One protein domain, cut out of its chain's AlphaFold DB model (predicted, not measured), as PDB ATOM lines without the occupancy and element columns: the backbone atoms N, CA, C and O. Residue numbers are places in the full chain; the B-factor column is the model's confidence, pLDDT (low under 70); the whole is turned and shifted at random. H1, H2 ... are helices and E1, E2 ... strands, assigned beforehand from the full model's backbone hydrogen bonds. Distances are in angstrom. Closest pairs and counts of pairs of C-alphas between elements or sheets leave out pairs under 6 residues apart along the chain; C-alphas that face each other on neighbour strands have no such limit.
ATOM      1  N   ASN A 202     251.067 296.656 172.280       76.69
ATOM      2  CA  ASN A 202     249.748 296.706 172.877       76.69
ATOM      3  C   ASN A 202     249.662 295.656 173.991       76.69
ATOM      4  O   ASN A 202     249.633 294.465 173.702       76.69
ATOM      5  N   PRO A 203     249.571 296.066 175.269       82.19
ATOM      6  CA  PRO A 203     249.433 295.108 176.356       82.19
ATOM      7  C   PRO A 203     248.106 294.334 176.248       82.19
ATOM      8  O   PRO A 203     247.119 294.869 175.729       82.19
ATOM      9  N   PRO A 204     248.024 293.120 176.817       89.00
ATOM     10  CA  PRO A 204     246.775 292.377 176.867       89.00
ATOM     11  C   PRO A 204     245.718 293.137 177.680       89.00
ATOM     12  O   PRO A 204     245.977 293.662 178.764       89.00
ATOM     13  N   VAL A 205     244.492 293.148 177.165       91.44
ATOM     14  CA  VAL A 205     243.315 293.780 177.761       91.44
ATOM     15  C   VAL A 205     242.364 292.700 178.270       91.44
ATOM     16  O   VAL A 205     242.022 291.764 177.546       91.44
ATOM     17  N   ILE A 206     241.911 292.838 179.517       93.50
ATOM     18  CA  ILE A 206     240.880 291.976 180.106       93.50
ATOM     19  C   ILE A 206     239.520 292.653 179.942       93.50
ATOM     20  O   ILE A 206     239.284 293.734 180.472       93.50
ATOM     21  N   ASN A 207     238.605 291.975 179.259       93.25
ATOM     22  CA  ASN A 207     237.208 292.361 179.128       93.25
ATOM     23  C   ASN A 207     236.353 291.485 180.049       93.25
ATOM     24  O   ASN A 207     236.267 290.272 179.858       93.25
ATOM     25  N   ALA A 208     235.719 292.096 181.049       93.50
ATOM     26  CA  ALA A 208     234.828 291.415 181.983       93.50
ATOM     27  C   ALA A 208     233.361 291.703 181.647       93.50
ATOM     28  O   ALA A 208     233.000 292.856 181.418       93.50
ATOM     29  N   SER A 209     232.493 290.685 181.662       94.25
ATOM     30  CA  SER A 209     231.046 290.888 181.468       94.25
ATOM     31  C   SER A 209     230.384 291.646 182.628       94.25
ATOM     32  O   SER A 209     229.329 292.245 182.442       94.25
ATOM     33  N   ALA A 210     230.998 291.620 183.815       94.00
ATOM     34  CA  ALA A 210     230.662 292.429 184.983       94.00
ATOM     35  C   ALA A 210     231.898 292.554 185.892       94.00
ATOM     36  O   ALA A 210     232.749 291.664 185.904       94.00
ATOM     37  N   THR A 211     231.997 293.648 186.650       92.94
ATOM     38  CA  THR A 211     233.114 293.916 187.579       92.94
ATOM     39  C   THR A 211     232.826 293.495 189.017       92.94
ATOM     40  O   THR A 211     233.752 293.334 189.803       92.94
ATOM     41  N   GLU A 212     231.553 293.308 189.357       95.50
ATOM     42  CA  GLU A 212     231.101 292.830 190.662       95.50
ATOM     43  C   GLU A 212     230.359 291.513 190.488       95.50
ATOM     44  O   GLU A 212     229.550 291.366 189.566       95.50
ATOM     45  N   GLY A 213     230.645 290.569 191.380       95.75
ATOM     46  CA  GLY A 213     230.075 289.238 191.348       95.75
ATOM     47  C   GLY A 213     229.607 288.773 192.712       95.75
ATOM     48  O   GLY A 213     230.160 289.157 193.740       95.75
ATOM     49  N   PHE A 214     228.590 287.925 192.692       95.56
ATOM     50  CA  PHE A 214     227.924 287.401 193.871       95.56
ATOM     51  C   PHE A 214     227.991 285.871 193.863       95.56
ATOM     52  O   PHE A 214     227.904 285.231 192.808       95.56
ATOM     53  N   ALA A 215     228.167 285.297 195.049       96.31
ATOM     54  CA  ALA A 215     228.096 283.868 195.316       96.31
ATOM     55  C   ALA A 215     227.627 283.664 196.764       96.31
ATOM     56  O   ALA A 215     228.025 284.423 197.649       96.31
ATOM     57  N   ASP A 216     226.796 282.650 196.998       95.44
ATOM     58  CA  ASP A 216     226.291 282.342 198.336       95.44
ATOM     59  C   ASP A 216     227.365 281.651 199.187       95.44
ATOM     60  O   ASP A 216     228.119 280.810 198.696       95.44
ATOM     61  N   GLU A 217     227.391 281.950 200.488       94.19
ATOM     62  CA  GLU A 217     228.397 281.421 201.426       94.19
ATOM     63  C   GLU A 217     228.410 279.883 201.524       94.19
ATOM     64  O   GLU A 217     229.455 279.288 201.776       94.19
ATOM     65  N   ASN A 218     227.265 279.234 201.280       95.88
ATOM     66  CA  ASN A 218     227.093 277.780 201.354       95.88
ATOM     67  C   ASN A 218     227.043 277.116 199.964       95.88
ATOM     68  O   ASN A 218     226.600 275.971 199.836       95.88
ATOM     69  N   ALA A 219     227.449 277.828 198.909       95.25
ATOM     70  CA  ALA A 219     227.422 277.299 197.552       95.25
ATOM     71  C   ALA A 219     228.408 276.124 197.370       95.25
ATOM     72  O   ALA A 219     229.552 276.189 197.833       95.25
ATOM     73  N   PRO A 220     228.017 275.048 196.660       96.75
ATOM     74  CA  PRO A 220     228.911 273.929 196.394       96.75
ATOM     75  C   PRO A 220     230.075 274.338 195.477       96.75
ATOM     76  O   PRO A 220     229.959 275.247 194.648       96.75
ATOM     77  N   VAL A 221     231.199 273.622 195.588       95.69
ATOM     78  CA  VAL A 221     232.385 273.818 194.735       95.69
ATOM     79  C   VAL A 221     232.010 273.719 193.254       95.69
ATOM     80  O   VAL A 221     231.316 272.797 192.832       95.69
ATOM     81  N   GLY A 222     232.497 274.677 192.461       94.00
ATOM     82  CA  GLY A 222     232.190 274.788 191.031       94.00
ATOM     83  C   GLY A 222     230.975 275.666 190.709       94.00
ATOM     84  O   GLY A 222     230.681 275.867 189.530       94.00
ATOM     85  N   THR A 223     230.296 276.226 191.721       95.19
ATOM     86  CA  THR A 223     229.259 277.248 191.509       95.19
ATOM     87  C   THR A 223     229.865 278.470 190.819       95.19
ATOM     88  O   THR A 223     230.936 278.952 191.187       95.19
ATOM     89  N   LYS A 224     229.194 278.953 189.771       95.88
ATOM     90  CA  LYS A 224     229.654 280.098 188.981       95.88
ATOM     91  C   LYS A 224     229.333 281.390 189.723       95.88
ATOM     92  O   LYS A 224     228.219 281.545 190.207       95.88
ATOM     93  N   VAL A 225     230.275 282.326 189.734       96.31
ATOM     94  CA  VAL A 225     230.025 283.696 190.195       96.31
ATOM     95  C   VAL A 225     229.109 284.388 189.188       96.31
ATOM     96  O   VAL A 225     229.360 284.317 187.980       96.31
ATOM     97  N   VAL A 226     228.052 285.040 189.670       96.69
ATOM     98  CA  VAL A 226     227.050 285.711 188.830       96.69
ATOM     99  C   VAL A 226     227.036 287.222 189.048       96.69
ATOM    100  O   VAL A 226     227.432 287.700 190.106       96.69
ATOM    101  N   ASP A 227     226.590 287.980 188.048       96.44
ATOM    102  CA  ASP A 227     226.342 289.420 188.154       96.44
ATOM    103  C   ASP A 227     225.044 289.727 188.932       96.44
ATOM    104  O   ASP A 227     224.310 288.829 189.352       96.44
ATOM    105  N   LYS A 228     224.712 291.016 189.085       95.56
ATOM    106  CA  LYS A 228     223.484 291.480 189.764       95.56
ATOM    107  C   LYS A 228     222.167 290.957 189.164       95.56
ATOM    108  O   LYS A 228     221.126 291.070 189.803       95.56
ATOM    109  N   ASN A 229     222.195 290.446 187.933       95.38
ATOM    110  CA  ASN A 229     221.040 289.905 187.222       95.38
ATOM    111  C   ASN A 229     221.032 288.362 187.228       95.38
ATOM    112  O   ASN A 229     220.157 287.761 186.607       95.38
ATOM    113  N   GLY A 230     221.996 287.716 187.895       94.12
ATOM    114  CA  GLY A 230     222.122 286.259 187.947       94.12
ATOM    115  C   GLY A 230     222.855 285.633 186.754       94.12
ATOM    116  O   GLY A 230     222.846 284.410 186.615       94.12
ATOM    117  N   ASN A 231     223.513 286.419 185.893       96.38
ATOM    118  CA  ASN A 231     224.268 285.874 184.760       96.38
ATOM    119  C   ASN A 231     225.702 285.512 185.169       96.38
ATOM    120  O   ASN A 231     226.377 286.347 185.769       96.38
ATOM    121  N   PRO A 232     226.232 284.331 184.798       96.62
ATOM    122  CA  PRO A 232     227.621 283.976 185.076       96.62
ATOM    123  C   PRO A 232     228.620 284.980 184.496       96.62
ATOM    124  O   PRO A 232     228.593 285.258 183.294       96.62
ATOM    125  N   ILE A 233     229.541 285.457 185.332       96.19
ATOM    126  CA  ILE A 233     230.591 286.383 184.911       96.19
ATOM    127  C   ILE A 233     231.594 285.652 184.023       96.19
ATOM    128  O   ILE A 233     232.039 284.541 184.323       96.19
ATOM    129  N   ARG A 234     231.961 286.288 182.912       95.25
ATOM    130  CA  ARG A 234     232.989 285.814 181.989       95.25
ATOM    131  C   ARG A 234     234.057 286.881 181.824       95.25
ATOM    132  O   ARG A 234     233.741 288.058 181.670       95.25
ATOM    133  N   LEU A 235     235.310 286.439 181.820       93.94
ATOM    134  CA  LEU A 235     236.461 287.246 181.439       93.94
ATOM    135  C   LEU A 235     236.945 286.772 180.069       93.94
ATOM    136  O   LEU A 235     237.031 285.567 179.824       93.94
ATOM    137  N   ALA A 236     237.265 287.711 179.193       91.88
ATOM    138  CA  ALA A 236     237.960 287.469 177.939       91.88
ATOM    139  C   ALA A 236     239.256 288.280 177.935       91.88
ATOM    140  O   ALA A 236     239.266 289.424 178.380       91.88
ATOM    141  N   VAL A 237     240.341 287.694 177.436       90.12
ATOM    142  CA  VAL A 237     241.623 288.385 177.264       90.12
ATOM    143  C   VAL A 237     241.839 288.605 175.775       90.12
ATOM    144  O   VAL A 237     241.697 287.669 174.989       90.12
ATOM    145  N   THR A 238     242.155 289.835 175.389       88.19
ATOM    146  CA  THR A 238     242.472 290.216 174.009       88.19
ATOM    147  C   THR A 238     243.819 290.911 173.970       88.19
ATOM    148  O   THR A 238     244.098 291.731 174.833       88.19
ATOM    149  N   ASP A 239     244.625 290.625 172.959       84.94
ATOM    150  CA  ASP A 239     245.917 291.265 172.727       84.94
ATOM    151  C   ASP A 239     245.974 291.641 171.244       84.94
ATOM    152  O   ASP A 239     245.800 290.778 170.377       84.94
ATOM    153  N   GLU A 240     246.109 292.934 170.949       79.50
ATOM    154  CA  GLU A 240     246.023 293.421 169.568       79.50
ATOM    155  C   GLU A 240     247.205 292.962 168.703       79.50
ATOM    156  O   GLU A 240     247.053 292.833 167.483       79.50
ATOM    157  N   ASP A 241     248.353 292.650 169.308       74.00
ATOM    158  CA  ASP A 241     249.547 292.233 168.577       74.00
ATOM    159  C   ASP A 241     249.469 290.757 168.161       74.00
ATOM    160  O   ASP A 241     249.958 290.383 167.091       74.00
ATOM    161  N   LEU A 242     248.765 289.917 168.929       70.69
ATOM    162  CA  LEU A 242     248.524 288.510 168.577       70.69
ATOM    163  C   LEU A 242     247.562 288.337 167.390       70.69
ATOM    164  O   LEU A 242     247.684 287.373 166.629       70.69
ATOM    165  N   VAL A 243     246.623 289.266 167.195       60.66
ATOM    166  CA  VAL A 243     245.625 289.190 166.110       60.66
ATOM    167  C   VAL A 243     246.251 289.509 164.746       60.66
ATOM    168  O   VAL A 243     245.830 288.964 163.727       60.66
ATOM    169  N   ARG A 244     247.302 290.339 164.711       53.75
ATOM    170  CA  ARG A 244     247.994 290.742 163.472       53.75
ATOM    171  C   ARG A 244     249.075 289.762 163.003       53.75
ATOM    172  O   ARG A 244     249.636 289.961 161.930       53.75
ATOM    173  N   MET A 245     249.352 288.691 163.754       49.47
ATOM    174  CA  MET A 245     250.363 287.687 163.387       49.47
ATOM    175  C   MET A 245     249.897 286.631 162.363       49.47
ATOM    176  O   MET A 245     250.704 285.791 161.966       49.47
ATOM    177  N   HIS A 246     248.639 286.668 161.904       36.97
ATOM    178  CA  HIS A 246     248.108 285.756 160.880       36.97
ATOM    179  C   HIS A 246     247.749 286.487 159.581       36.97
ATOM    180  O   HIS A 246     246.571 286.735 159.334       36.97
ATOM    181  N   ILE A 247     248.753 286.782 158.747       35.34
ATOM    182  CA  ILE A 247     248.624 286.885 157.280       35.34
ATOM    183  C   ILE A 247     249.940 286.425 156.641       35.34
ATOM    184  O   ILE A 247     251.018 286.802 157.165       35.34
TER     185      ILE A 247
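Overview. This is residues 202 to 247 of the 247 residues of an uncharacterized protein of Cryptotermes secundus (UniProt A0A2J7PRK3). With little regular structure, this is a long rod: a two-stranded antiparallel hairpin, E1 and E2, continued at one end by a long loop, residues 209 to 234, whose residues 217 to 222 stick out, and at the other by the short helix H1 and the tail. The printed part has 46 residues, 12 of them in named elements, in the order E1, E2, H1, class mixed. It is extended, with a radius of gyration of the C-alphas of 15.2 A and spans of 49 by 19 by 15 A.

Along the chain. E1, residues 205 to 208, begins at C-alpha (243.315, 293.780, 177.761) and is 9.8 A long. E2, residues 235 to 238, is 10.0 A long. H1, residues 240 to 243, is 5.5 A long and ends at C-alpha (245.625, 289.190, 166.110).

Arrangement. E1 and E2 form a hairpin, antiparallel at 156 degrees; N 205 and O 238 are 2.8 A apart, within hydrogen-bond range. H1 is apart from E1. H1 is too short for an O i to N i+4 pair; its one O i to N i+3 pair is not within range.

Size, cuts and confidence. The C-alphas farthest apart, of Asn 218 and Ile 247, are 49.9 A apart. The printed part has no cut; E1 to E2 is a long link, E2 to H1 tight. Residues 243 to 247 are under pLDDT 70.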